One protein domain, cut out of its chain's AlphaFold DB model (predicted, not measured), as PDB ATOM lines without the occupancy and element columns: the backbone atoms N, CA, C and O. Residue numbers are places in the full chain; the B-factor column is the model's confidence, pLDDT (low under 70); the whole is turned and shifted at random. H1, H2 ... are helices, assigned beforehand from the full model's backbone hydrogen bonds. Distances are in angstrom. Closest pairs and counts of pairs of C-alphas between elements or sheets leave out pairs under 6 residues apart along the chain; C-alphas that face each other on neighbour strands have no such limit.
ATOM      1  N   LEU A   5     322.477 272.689 243.217       93.50
ATOM      2  CA  LEU A   5     321.580 273.585 242.497       93.50
ATOM      3  C   LEU A   5     321.473 274.980 243.141       93.50
ATOM      4  O   LEU A   5     321.567 275.937 242.385       93.50
ATOM      5  N   PRO A   6     321.317 275.138 244.474       93.50
ATOM      6  CA  PRO A   6     321.165 276.473 245.053       93.50
ATOM      7  C   PRO A   6     322.384 277.378 244.847       93.50
ATOM      8  O   PRO A   6     322.202 278.552 244.546       93.50
ATOM      9  N   SER A   7     323.605 276.847 244.989       94.94
ATOM     10  CA  SER A   7     324.826 277.636 244.779       94.94
ATOM     11  C   SER A   7     325.043 277.933 243.300       94.94
ATOM     12  O   SER A   7     325.235 279.085 242.950       94.94
ATOM     13  N   LEU A   8     324.891 276.924 242.432       95.88
ATOM     14  CA  LEU A   8     325.070 277.095 240.990       95.88
ATOM     15  C   LEU A   8     324.075 278.097 240.397       95.88
ATOM     16  O   LEU A   8     324.456 278.941 239.602       95.88
ATOM     17  N   LEU A   9     322.800 278.014 240.790       96.94
ATOM     18  CA  LEU A   9     321.795 278.979 240.353       96.94
ATOM     19  C   LEU A   9     322.160 280.390 240.828       96.94
ATOM     20  O   LEU A   9     322.056 281.328 240.055       96.94
ATOM     21  N   LYS A  10     322.600 280.546 242.082       96.56
ATOM     22  CA  LYS A  10     323.024 281.850 242.600       96.56
ATOM     23  C   LYS A  10     324.190 282.425 241.784       96.56
ATOM     24  O   LYS A  10     324.097 283.570 241.366       96.56
ATOM     25  N   GLU A  11     325.229 281.629 241.544       97.25
ATOM     26  CA  GLU A  11     326.400 282.011 240.740       97.25
ATOM     27  C   GLU A  11     325.979 282.445 239.321       97.25
ATOM     28  O   GLU A  11     326.302 283.547 238.888       97.25
ATOM     29  N   GLU A  12     325.163 281.640 238.629       97.44
ATOM     30  CA  GLU A  12     324.706 281.956 237.266       97.44
ATOM     31  C   GLU A  12     323.829 283.223 237.203       97.44
ATOM     32  O   GLU A  12     323.898 283.963 236.223       97.44
ATOM     33  N   LEU A  13     323.033 283.518 238.238       97.88
ATOM     34  CA  LEU A  13     322.247 284.761 238.328       97.88
ATOM     35  C   LEU A  13     323.118 285.990 238.665       97.88
ATOM     36  O   LEU A  13     322.783 287.119 238.300       97.88
ATOM     37  N   GLU A  14     324.229 285.814 239.376       97.62
ATOM     38  CA  GLU A  14     325.177 286.902 239.648       97.62
ATOM     39  C   GLU A  14     325.956 287.280 238.379       97.62
ATOM     40  O   GLU A  14     326.112 288.469 238.088       97.62
ATOM     41  N   GLU A  15     326.357 286.285 237.584       96.62
ATOM     42  CA  GLU A  15     327.162 286.463 236.368       96.62
ATOM     43  C   GLU A  15     326.348 286.837 235.117       96.62
ATOM     44  O   GLU A  15     326.888 287.444 234.190       96.62
ATOM     45  N   ASN A  16     325.056 286.500 235.066       97.19
ATOM     46  CA  ASN A  16     324.214 286.716 233.890       97.19
ATOM     47  C   ASN A  16     323.013 287.618 234.204       97.19
ATOM     48  O   ASN A  16     321.989 287.171 234.724       97.19
ATOM     49  N   GLN A  17     323.126 288.895 233.828       97.38
ATOM     50  CA  GLN A  17     322.089 289.904 234.066       97.38
ATOM     51  C   GLN A  17     320.735 289.532 233.443       97.38
ATOM     52  O   GLN A  17     319.721 289.613 234.130       97.38
ATOM     53  N   LEU A  18     320.722 289.065 232.189       97.81
ATOM     54  CA  LEU A  18     319.492 288.653 231.503       97.81
ATOM     55  C   LEU A  18     318.802 287.502 232.244       97.81
ATOM     56  O   LEU A  18     317.583 287.490 232.400       97.81
ATOM     57  N   PHE A  19     319.589 286.529 232.715       98.00
ATOM     58  CA  PHE A  19     319.058 285.410 233.485       98.00
ATOM     59  C   PHE A  19     318.486 285.880 234.825       98.00
ATOM     60  O   PHE A  19     317.393 285.458 235.199       98.00
ATOM     61  N   ARG A  20     319.176 286.791 235.520       98.31
ATOM     62  CA  ARG A  20     318.698 287.374 236.778       98.31
ATOM     63  C   ARG A  20     317.363 288.085 236.628       98.31
ATOM     64  O   ARG A  20     316.443 287.784 237.379       98.31
ATOM     65  N   GLU A  21     317.258 288.979 235.654       98.25
ATOM     66  CA  GLU A  21     316.049 289.771 235.415       98.25
ATOM     67  C   GLU A  21     314.849 288.869 235.097       98.25
ATOM     68  O   GLU A  21     313.816 288.955 235.763       98.25
ATOM     69  N   ALA A  22     315.021 287.920 234.169       98.00
ATOM     70  CA  ALA A  22     313.992 286.935 233.836       98.00
ATOM     71  C   ALA A  22     313.575 286.091 235.051       98.00
ATOM     72  O   ALA A  22     312.393 285.824 235.272       98.00
ATOM     73  N   TRP A  23     314.552 285.648 235.846       98.12
ATOM     74  CA  TRP A  23     314.319 284.803 237.012       98.12
ATOM     75  C   TRP A  23     313.587 285.542 238.133       98.12
ATOM     76  O   TRP A  23     312.696 284.973 238.767       98.12
ATOM     77  N   ASP A  24     313.953 286.796 238.392       97.81
ATOM     78  CA  ASP A  24     313.321 287.622 239.417       97.81
ATOM     79  C   ASP A  24     311.865 287.928 239.056       97.81
ATOM     80  O   ASP A  24     310.977 287.682 239.878       97.81
ATOM     81  N   GLN A  25     311.599 288.306 237.804       96.81
ATOM     82  CA  GLN A  25     310.239 288.510 237.300       96.81
ATOM     83  C   GLN A  25     309.400 287.224 237.360       96.81
ATOM     84  O   GLN A  25     308.276 287.227 237.866       96.81
ATOM     85  N   ALA A  26     309.947 286.091 236.913       95.62
ATOM     86  CA  ALA A  26     309.262 284.801 236.969       95.62
ATOM     87  C   ALA A  26     308.940 284.359 238.406       95.62
ATOM     88  O   ALA A  26     307.879 283.794 238.677       95.62
ATOM     89  N   LYS A  27     309.847 284.627 239.348       96.50
ATOM     90  CA  LYS A  27     309.658 284.352 240.776       96.50
ATOM     91  C   LYS A  27     308.546 285.214 241.373       96.50
ATOM     92  O   LYS A  27     307.733 284.681 242.124       96.50
ATOM     93  N   GLU A  28     308.483 286.499 241.037       95.19
ATOM     94  CA  GLU A  28     307.390 287.388 241.456       95.19
ATOM     95  C   GLU A  28     306.041 286.927 240.909       95.19
ATOM     96  O   GLU A  28     305.087 286.784 241.675       95.19
ATOM     97  N   MET A  29     305.979 286.598 239.617       93.06
ATOM     98  CA  MET A  29     304.774 286.048 238.994       93.06
ATOM     99  C   MET A  29     304.312 284.763 239.682       93.06
ATOM    100  O   MET A  29     303.139 284.631 240.023       93.06
ATOM    101  N   TRP A  30     305.232 283.829 239.935       93.94
ATOM    102  CA  TRP A  30     304.909 282.580 240.622       93.94
ATOM    103  C   TRP A  30     304.351 282.829 242.029       93.94
ATOM    104  O   TRP A  30     303.358 282.219 242.419       93.94
ATOM    105  N   MET A  31     304.953 283.753 242.786       94.69
ATOM    106  CA  MET A  31     304.473 284.112 244.124       94.69
ATOM    107  C   MET A  31     303.063 284.710 244.087       94.69
ATOM    108  O   MET A  31     302.246 284.366 244.936       94.69
ATOM    109  N   GLN A  32     302.755 285.543 243.089       92.50
ATOM    110  CA  GLN A  32     301.406 286.081 242.889       92.50
ATOM    111  C   GLN A  32     300.395 284.973 242.557       92.50
ATOM    112  O   GLN A  32     299.326 284.927 243.161       92.50
ATOM    113  N   MET A  33     300.742 284.057 241.645       89.62
ATOM    114  CA  MET A  33     299.881 282.931 241.251       89.62
ATOM    115  C   MET A  33     299.554 281.999 242.428       89.62
ATOM    116  O   MET A  33     298.434 281.511 242.540       89.62
ATOM    117  N   GLU A  34     300.519 281.771 243.321       90.94
ATOM    118  CA  GLU A  34     300.399 280.851 244.464       90.94
ATOM    119  C   GLU A  34     300.010 281.561 245.776       90.94
ATOM    120  O   GLU A  34     300.025 280.947 246.850       90.94
ATOM    121  N   ASN A  35     299.690 282.860 245.705       92.06
ATOM    122  CA  ASN A  35     299.355 283.725 246.840       92.06
ATOM    123  C   ASN A  35     300.381 283.636 247.994       92.06
ATOM    124  O   ASN A  35     300.031 283.474 249.165       92.06
ATOM    125  N   GLN A  36     301.671 283.689 247.651       92.00
ATOM    126  CA  GLN A  36     302.796 283.623 248.585       92.00
ATOM    127  C   GLN A  36     303.434 285.001 248.771       92.00
ATOM    128  O   GLN A  36     303.652 285.733 247.811       92.00
ATOM    129  N   THR A  37     303.829 285.325 250.000       90.50
ATOM    130  CA  THR A  37     304.612 286.538 250.310       90.50
ATOM    131  C   THR A  37     306.114 286.268 250.401       90.50
ATOM    132  O   THR A  37     306.920 287.189 250.300       90.50
ATOM    133  N   ILE A  38     306.507 285.004 250.590       91.25
ATOM    134  CA  ILE A  38     307.898 284.565 250.707       91.25
ATOM    135  C   ILE A  38     308.108 283.370 249.784       91.25
ATOM    136  O   ILE A  38     307.378 282.383 249.851       91.25
ATOM    137  N   PHE A  39     309.151 283.423 248.956       92.12
ATOM    138  CA  PHE A  39     309.482 282.314 248.072       92.12
ATOM    139  C   PHE A  39     309.966 281.090 248.879       92.12
ATOM    140  O   PHE A  39     311.033 281.155 249.502       92.12
ATOM    141  N   PRO A  40     309.265 279.939 248.835       85.81
ATOM    142  CA  PRO A  40     309.526 278.811 249.732       85.81
ATOM    143  C   PRO A  40     310.772 277.988 249.347       85.81
ATOM    144  O   PRO A  40     311.071 276.986 249.994       85.81
ATOM    145  N   LYS A  41     311.499 278.377 248.282       86.00
ATOM    146  CA  LYS A  41     312.732 277.734 247.768       86.00
ATOM    147  C   LYS A  41     312.636 276.207 247.588       86.00
ATOM    148  O   LYS A  41     313.648 275.507 247.598       86.00
ATOM    149  N   THR A  42     311.432 275.670 247.388       92.50
ATOM    150  CA  THR A  42     311.232 274.238 247.130       92.50
ATOM    151  C   THR A  42     311.628 273.891 245.698       92.50
ATOM    152  O   THR A  42     311.536 274.721 244.797       92.50
ATOM    153  N   LEU A  43     312.018 272.635 245.443       91.50
ATOM    154  CA  LEU A  43     312.323 272.194 244.073       91.50
ATOM    155  C   LEU A  43     311.134 272.371 243.125       91.50
ATOM    156  O   LEU A  43     311.343 272.711 241.969       91.50
ATOM    157  N   ARG A  44     309.904 272.159 243.609       91.00
ATOM    158  CA  ARG A  44     308.696 272.351 242.801       91.00
ATOM    159  C   ARG A  44     308.543 273.813 242.384       91.00
ATOM    160  O   ARG A  44     308.366 274.063 241.200       91.00
ATOM    161  N   ALA A  45     308.707 274.748 243.322       93.00
ATOM    162  CA  ALA A  45     308.676 276.177 243.023       93.00
ATOM    163  C   ALA A  45     309.794 276.576 242.044       93.00
ATOM    164  O   ALA A  45     309.544 277.298 241.089       93.00
ATOM    165  N   LEU A  46     311.011 276.044 242.214       96.00
ATOM    166  CA  LEU A  46     312.120 276.295 241.285       96.00
ATOM    167  C   LEU A  46     311.843 275.771 239.867       96.00
ATOM    168  O   LEU A  46     312.240 276.420 238.906       96.00
ATOM    169  N   TYR A  47     311.178 274.619 239.715       93.94
ATOM    170  CA  TYR A  47     310.770 274.131 238.392       93.94
ATOM    171  C   TYR A  47     309.758 275.074 237.746       93.94
ATOM    172  O   TYR A  47     309.922 275.419 236.581       93.94
ATOM    173  N   SER A  48     308.748 275.522 238.496       92.75
ATOM    174  CA  SER A  48     307.736 276.446 237.982       92.75
ATOM    175  C   SER A  48     308.333 277.797 237.587       92.75
ATOM    176  O   SER A  48     308.046 278.284 236.501       92.75
ATOM    177  N   VAL A  49     309.218 278.361 238.417       95.50
ATOM    178  CA  VAL A  49     309.928 279.614 238.108       95.50
ATOM    179  C   VAL A  49     310.834 279.459 236.889       95.50
ATOM    180  O   VAL A  49     310.877 280.352 236.055       95.50
ATOM    181  N   ALA A  50     311.524 278.326 236.735       95.88
ATOM    182  CA  ALA A  50     312.342 278.072 235.549       95.88
ATOM    183  C   ALA A  50     311.513 278.022 234.261       95.88
ATOM    184  O   ALA A  50     311.946 278.559 233.246       95.88
ATOM    185  N   VAL A  51     310.337 277.385 234.310       93.75
ATOM    186  CA  VAL A  51     309.396 277.353 233.183       93.75
ATOM    187  C   VAL A  51     308.918 278.765 232.860       93.75
ATOM    188  O   VAL A  51     309.103 279.196 231.731       93.75
ATOM    189  N   LEU A  52     308.424 279.501 233.862       93.50
ATOM    190  CA  LEU A  52     307.990 280.893 233.713       93.50
ATOM    191  C   LEU A  52     309.087 281.764 233.095       93.50
ATOM    192  O   LEU A  52     308.832 282.448 232.115       93.50
ATOM    193  N   ALA A  53     310.313 281.703 233.623       95.75
ATOM    194  CA  ALA A  53     311.441 282.492 233.129       95.75
ATOM    195  C   ALA A  53     311.798 282.148 231.678       95.75
ATOM    196  O   ALA A  53     312.169 283.029 230.910       95.75
ATOM    197  N   TYR A  54     311.698 280.871 231.298       94.25
ATOM    198  CA  TYR A  54     311.921 280.439 229.922       94.25
ATOM    199  C   TYR A  54     310.824 280.956 228.980       94.25
ATOM    200  O   TYR A  54     311.133 281.314 227.854       94.25
ATOM    201  N   THR A  55     309.572 281.054 229.419       90.81
ATOM    202  CA  THR A  55     308.445 281.467 228.562       90.81
ATOM    203  C   THR A  55     308.156 282.971 228.590       90.81
ATOM    204  O   THR A  55     307.125 283.407 228.088       90.81
ATOM    205  N   LEU A  56     309.021 283.789 229.200       91.00
ATOM    206  CA  LEU A  56     308.885 285.244 229.143       91.00
ATOM    207  C   LEU A  56     309.215 285.758 227.736       91.00
ATOM    208  O   LEU A  56     310.255 285.425 227.165       91.00
ATOM    209  N   GLU A  57     308.350 286.629 227.214       88.50
ATOM    210  CA  GLU A  57     308.673 287.450 226.045       88.50
ATOM    211  C   GLU A  57     309.719 288.503 226.393       88.50
ATOM    212  O   GLU A  57     310.678 288.683 225.653       88.50
ATOM    213  N   GLU A  58     309.549 289.159 227.542       91.69
ATOM    214  CA  GLU A  58     310.449 290.195 228.022       91.69
ATOM    215  C   GLU A  58     310.762 289.996 229.516       91.69
ATOM    216  O   GLU A  58     309.828 289.989 230.331       91.69
ATOM    217  N   PRO A  59     312.051 289.842 229.877       94.50
ATOM    218  CA  PRO A  59     313.186 289.687 228.961       94.50
ATOM    219  C   PRO A  59     313.211 288.291 228.278       94.50
ATOM    220  O   PRO A  59     312.888 287.289 228.926       94.50
ATOM    221  N   PRO A  60     313.659 288.171 227.008       94.06
ATOM    222  CA  PRO A  60     313.573 286.937 226.214       94.06
ATOM    223  C   PRO A  60     314.686 285.931 226.558       94.06
ATOM    224  O   PRO A  60     315.552 285.605 225.736       94.06
ATOM    225  N   LEU A  61     314.684 285.405 227.786       96.69
ATOM    226  CA  LEU A  61     315.695 284.454 228.267       96.69
ATOM    227  C   LEU A  61     315.827 283.223 227.359       96.69
ATOM    228  O   LEU A  61     316.948 282.755 227.129       96.69
ATOM    229  N   TYR A  62     314.712 282.716 226.813       93.69
ATOM    230  CA  TYR A  62     314.723 281.555 225.918       93.69
ATOM    231  C   TYR A  62     315.651 281.741 224.724       93.69
ATOM    232  O   TYR A  62     316.269 280.771 224.296       93.69
ATOM    233  N   ALA A  63     315.766 282.955 224.177       93.94
ATOM    234  CA  ALA A  63     316.560 283.204 222.983       93.94
ATOM    235  C   ALA A  63     318.047 282.959 223.274       93.94
ATOM    236  O   ALA A  63     318.689 282.138 222.611       93.94
ATOM    237  N   SER A  64     318.570 283.591 224.328       95.56
ATOM    238  CA  SER A  64     319.958 283.424 224.776       95.56
ATOM    239  C   SER A  64     320.241 282.002 225.261       95.56
ATOM    240  O   SER A  64     321.262 281.411 224.902       95.56
ATOM    241  N   PHE A  65     319.317 281.419 226.028       96.69
ATOM    242  CA  PHE A  65     319.432 280.048 226.523       96.69
ATOM    243  C   PHE A  65     319.488 279.020 225.382       96.69
ATOM    244  O   PHE A  65     320.357 278.139 225.364       96.69
ATOM    245  N   ASN A  66     318.595 279.143 224.399       94.69
ATOM    246  CA  ASN A  66     318.526 278.228 223.267       94.69
ATOM    247  C   ASN A  66     319.768 278.330 222.384       94.69
ATOM    248  O   ASN A  66     320.304 277.293 221.996       94.69
ATOM    249  N   VAL A  67     320.275 279.543 222.129       93.31
ATOM    250  CA  VAL A  67     321.540 279.760 221.405       93.31
ATOM    251  C   VAL A  67     322.714 279.101 222.131       93.31
ATOM    252  O   VAL A  67     323.476 278.362 221.504       93.31
ATOM    253  N   ALA A  68     322.837 279.306 223.444       93.75
ATOM    254  CA  ALA A  68     323.913 278.714 224.238       93.75
ATOM    255  C   ALA A  68     323.859 277.176 224.223       93.75
ATOM    256  O   ALA A  68     324.888 276.511 224.102       93.75
ATOM    257  N   THR A  69     322.657 276.593 224.256       91.44
ATOM    258  CA  THR A  69     322.465 275.132 224.245       91.44
ATOM    259  C   THR A  69     322.977 274.479 222.950       91.44
ATOM    260  O   THR A  69     323.409 273.326 222.967       91.44
ATOM    261  N   ARG A  70     323.014 275.208 221.821       89.56
ATOM    262  CA  ARG A  70     323.459 274.660 220.521       89.56
ATOM    263  C   ARG A  70     324.932 274.271 220.486       89.56
ATOM    264  O   ARG A  70     325.334 273.410 219.703       89.56
ATOM    265  N   THR A  71     325.761 274.949 221.270       86.06
ATOM    266  CA  THR A  71     327.220 274.773 221.244       86.06
ATOM    267  C   THR A  71     327.756 274.136 222.503       86.06
ATOM    268  O   THR A  71     328.836 273.552 222.463       86.06
ATOM    269  N   ALA A  72     327.006 274.210 223.594       87.12
ATOM    270  CA  ALA A  72     327.515 273.848 224.892       87.12
ATOM    271  C   ALA A  72     327.999 272.389 224.955       87.12
ATOM    272  O   ALA A  72     328.977 272.097 225.634       87.12
ATOM    273  N   TRP A  73     327.359 271.451 224.247       84.31
ATOM    274  CA  TRP A  73     327.682 270.018 224.352       84.31
ATOM    275  C   TRP A  73     328.738 269.547 223.340       84.31
ATOM    276  O   TRP A  73     328.962 268.350 223.181       84.31
ATOM    277  N   LYS A  74     329.391 270.474 222.630       85.50
ATOM    278  CA  LYS A  74     330.406 270.135 221.619       85.50
ATOM    279  C   LYS A  74     331.738 269.679 222.222       85.50
ATOM    280  O   LYS A  74     332.495 268.990 221.548       85.50
ATOM    281  N   SER A  75     332.045 270.082 223.455       85.88
ATOM    282  CA  SER A  75     333.259 269.682 224.172       85.88
ATOM    283  C   SER A  75     333.122 269.924 225.681       85.88
ATOM    284  O   SER A  75     332.268 270.712 226.098       85.88
ATOM    285  N   PRO A  76     333.991 269.326 226.517       85.56
ATOM    286  CA  PRO A  76     334.049 269.645 227.943       85.56
ATOM    287  C   PRO A  76     334.261 271.141 228.225       85.56
ATOM    288  O   PRO A  76     333.662 271.684 229.149       85.56
ATOM    289  N   GLN A  77     335.065 271.830 227.409       88.81
ATOM    290  CA  GLN A  77     335.314 273.271 227.535       88.81
ATOM    291  C   GLN A  77     334.066 274.092 227.187       88.81
ATOM    292  O   GLN A  77     333.741 275.042 227.897       88.81
ATOM    293  N   ALA A  78     333.335 273.706 226.138       90.19
ATOM    294  CA  ALA A  78     332.068 274.346 225.794       90.19
ATOM    295  C   ALA A  78     331.023 274.148 226.906       90.19
ATOM    296  O   ALA A  78     330.309 275.088 227.256       90.19
ATOM    297  N   TYR A  79     330.990 272.961 227.525       89.56
ATOM    298  CA  TYR A  79     330.107 272.679 228.656       89.56
ATOM    299  C   TYR A  79     330.485 273.513 229.882       89.56
ATOM    300  O   TYR A  79     329.615 274.068 230.557       89.56
ATOM    301  N   ALA A  80     331.784 273.639 230.168       89.00
ATOM    302  CA  ALA A  80     332.283 274.458 231.266       89.00
ATOM    303  C   ALA A  80     331.816 275.916 231.131       89.00
ATOM    304  O   ALA A  80     331.293 276.464 232.101       89.00
ATOM    305  N   GLY A  81     331.881 276.488 229.924       90.56
ATOM    306  CA  GLY A  81     331.419 277.850 229.624       90.56
ATOM    307  C   GLY A  81     329.898 278.037 229.512       90.56
ATOM    308  O   GLY A  81     329.437 279.157 229.315       90.56
ATOM    309  N   PHE A  82     329.091 276.979 229.620       93.50
ATOM    310  CA  PHE A  82     327.635 277.101 229.527       93.50
ATOM    311  C   PHE A  82     327.045 277.773 230.773       93.50
ATOM    312  O   PHE A  82     327.015 277.158 231.834       93.50
ATOM    313  N   ALA A  83     326.539 278.998 230.650       93.31
ATOM    314  CA  ALA A  83     326.073 279.816 231.780       93.31
ATOM    315  C   ALA A  83     324.640 279.505 232.275       93.31
ATOM    316  O   ALA A  83     324.051 280.299 233.001       93.31
ATOM    317  N   PHE A  84     324.045 278.389 231.842       96.56
ATOM    318  CA  PHE A  84     322.648 278.051 232.140       96.56
ATOM    319  C   PHE A  84     322.471 276.596 232.602       96.56
ATOM    320  O   PHE A  84     321.456 275.950 232.320       96.56
ATOM    321  N   LYS A  85     323.467 276.029 233.289       95.62
ATOM    322  CA  LYS A  85     323.443 274.643 233.785       95.62
ATOM    323  C   LYS A  85     322.296 274.434 234.773       95.62
ATOM    324  O   LYS A  85     321.642 273.386 234.726       95.62
ATOM    325  N   SER A  86     322.035 275.405 235.651       96.88
ATOM    326  CA  SER A  86     320.924 275.336 236.605       96.88
ATOM    327  C   SER A  86     319.570 275.379 235.894       96.88
ATOM    328  O   SER A  86     318.735 274.509 236.150       96.88
ATOM    329  N   LEU A  87     319.388 276.304 234.946       96.88
ATOM    330  CA  LEU A  87     318.166 276.434 234.150       96.88
ATOM    331  C   LEU A  87     317.893 275.177 233.325       96.88
ATOM    332  O   LEU A  87     316.802 274.617 233.397       96.88
ATOM    333  N   HIS A  88     318.904 274.675 232.610       95.12
ATOM    334  CA  HIS A  88     318.793 273.446 231.827       95.12
ATOM    335  C   HIS A  88     318.370 272.264 232.704       95.12
ATOM    336  O   HIS A  88     317.478 271.498 232.334       95.12
ATOM    337  N   PHE A  89     318.980 272.100 233.885       94.31
ATOM    338  CA  PHE A  89     318.564 271.068 234.834       94.31
ATOM    339  C   PHE A  89     317.110 271.255 235.277       94.31
ATOM    340  O   PHE A  89     316.351 270.287 235.280       94.31
ATOM    341  N   LEU A  90     316.717 272.472 235.652       95.38
ATOM    342  CA  LEU A  90     315.371 272.759 236.135       95.38
ATOM    343  C   LEU A  90     314.310 272.484 235.065       95.38
ATOM    344  O   LEU A  90     313.374 271.747 235.359       95.38
ATOM    345  N   LEU A  91     314.497 272.963 233.832       93.62
ATOM    346  CA  LEU A  91     313.586 272.713 232.706       93.62
ATOM    347  C   LEU A  91     313.498 271.224 232.352       93.62
ATOM    348  O   LEU A  91     312.410 270.686 232.162       93.62
ATOM    349  N   THR A  92     314.636 270.520 232.356       91.62
ATOM    350  CA  THR A  92     314.675 269.067 232.106       91.62
ATOM    351  C   THR A  92     313.823 268.314 233.128       91.62
ATOM    352  O   THR A  92     313.081 267.398 232.782       91.62
ATOM    353  N   ARG A  93     313.920 268.695 234.408       90.19
ATOM    354  CA  ARG A  93     313.173 268.061 235.502       90.19
ATOM    355  C   ARG A  93     311.731 268.559 235.603       90.19
ATOM    356  O   ARG A  93     310.909 267.825 236.145       90.19
ATOM    357  N   ALA A  94     311.433 269.761 235.113       89.19
ATOM    358  CA  ALA A  94     310.089 270.322 235.067       89.19
ATOM    359  C   ALA A  94     309.170 269.448 234.209       89.19
ATOM    360  O   ALA A  94     308.100 269.085 234.688       89.19
ATOM    361  N   ALA A  95     309.639 268.993 233.041       79.69
ATOM    362  CA  ALA A  95     308.909 268.051 232.190       79.69
ATOM    363  C   ALA A  95     308.408 266.820 232.971       79.69
ATOM    364  O   ALA A  95     307.228 266.490 232.951       79.69
ATOM    365  N   GLU A  96     309.288 266.201 233.766       80.06
ATOM    366  CA  GLU A  96     308.947 265.016 234.566       80.06
ATOM    367  C   GLU A  96     308.098 265.301 235.819       80.06
ATOM    368  O   GLU A  96     307.542 264.374 236.413       80.06
ATOM    369  N   LYS A  97     308.125 266.531 236.350       83.56
ATOM    370  CA  LYS A  97     307.586 266.847 237.691       83.56
ATOM    371  C   LYS A  97     306.366 267.749 237.682       83.56
ATOM    372  O   LYS A  97     305.632 267.742 238.670       83.56
ATOM    373  N   LEU A  98     306.184 268.511 236.613       76.31
ATOM    374  CA  LEU A  98     305.034 269.373 236.375       76.31
ATOM    375  C   LEU A  98     304.098 268.785 235.311       76.31
ATOM    376  O   LEU A  98     302.924 269.138 235.308       76.31
ATOM    377  N   GLY A  99     304.588 267.876 234.459       66.88
ATOM    378  CA  GLY A  99     303.762 267.145 233.499       66.88
ATOM    379  C   GLY A  99     302.686 266.275 234.162       66.88
ATOM    380  O   GLY A  99     302.775 265.921 235.345       66.88
TER     381      GLY A  99
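AT A GLANCE: This is residues 5 to 99 of the 224 residues of the protein "NAD(P)(+)--arginine ADP-ribosyltransferase" of Terrapene carolina triunguis (Three-toed box turtle) (UniProt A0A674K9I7). Picture the longest helix, H2, on one side and H6 on the other, with H3 packed between them and crossing both steeply. H1 crosses the beginning of H6 and meets the beginning of H2 at a corner; H4 runs away from the H2 and H3 end toward the small H5 at one tip, and residues 81 to 84 lead back to H6. The printed part has 95 residues with six named helices, in the order H1, H2, H3, H4, H5, H6, and no named strand, an all-helix domain. It is compact, with a radius of gyration of the C-alphas of 13.1 A, yet elongated in outline, spanning 43 by 26 by 23 A.

IN THESE COORDINATES: Find C-alpha 17 at (322.089, 289.904, 234.066); from there H2, residues 17 to 33, runs 24.4 A to C-alpha 33 at (299.881, 282.931, 241.251). Next look at H3, residues 43 to 54, 16.4 A long, and at H6, residues 85 to 98, which runs 19.3 A to C-alpha 98 at (305.034, 269.373, 236.375). H1 is residues 5 to 15, 15.3 A; H4 is residues 61 to 72, 16.2 A; H5 is residues 76 to 80, 6.1 A.

HOW THE PARTS SIT: Start at H2, which touches H3 at a steep tilt of 61 degrees, opposite ways; their closest C-alphas, those of Ala 26 and Ala 53, are 5.0 A apart. From H3 go on to H6: they touch, with the C-alphas of Tyr 47 and Ala 94 closest at 5.1 A, at a steep tilt of 69.6 degrees, only just short of about perpendicular. H2 and H6 are apart. The helix packing is mostly crossed, with 0 of 4 pairs at a shallow tilt. H6 touches H1 with residues 85 to 87 alone, the closest C-alphas being those of Leu 9 and Ser 86, 5.3 A apart, at a steep tilt of 48 degrees. H1 and H2 touch only at the corner, at Leu 13 and Arg 20, whose C-alphas are 4.7 A apart. H3 and H4 touch only at the corner, about perpendicular at 83 degrees, with the C-alphas of Tyr 54 and Tyr 62 closest at 5.0 A. H2 and H4 only just touch, with 3 pairs of C-alphas within 8 A, the closest being those of Phe 19 and Leu 61 at 6.3 A. H4 and H6 are near each other. H5 touches H4 only at the corner, with the C-alphas of Ala 72 and Ala 78 closest at 4.7 A. In H1, H2, H3 and H5 every O i to N i+4 pair is within hydrogen-bond range; in H4 it is 7 of 8 and in H6 9 of 10.

THE WHOLE: Look for the two C-alphas farthest apart at Asn 35 and Ser 75, 43.1 A. The printed part has no cut, and no link is long. The mean pLDDT of the printed part is 92.5, and residue 99 alone is under 70.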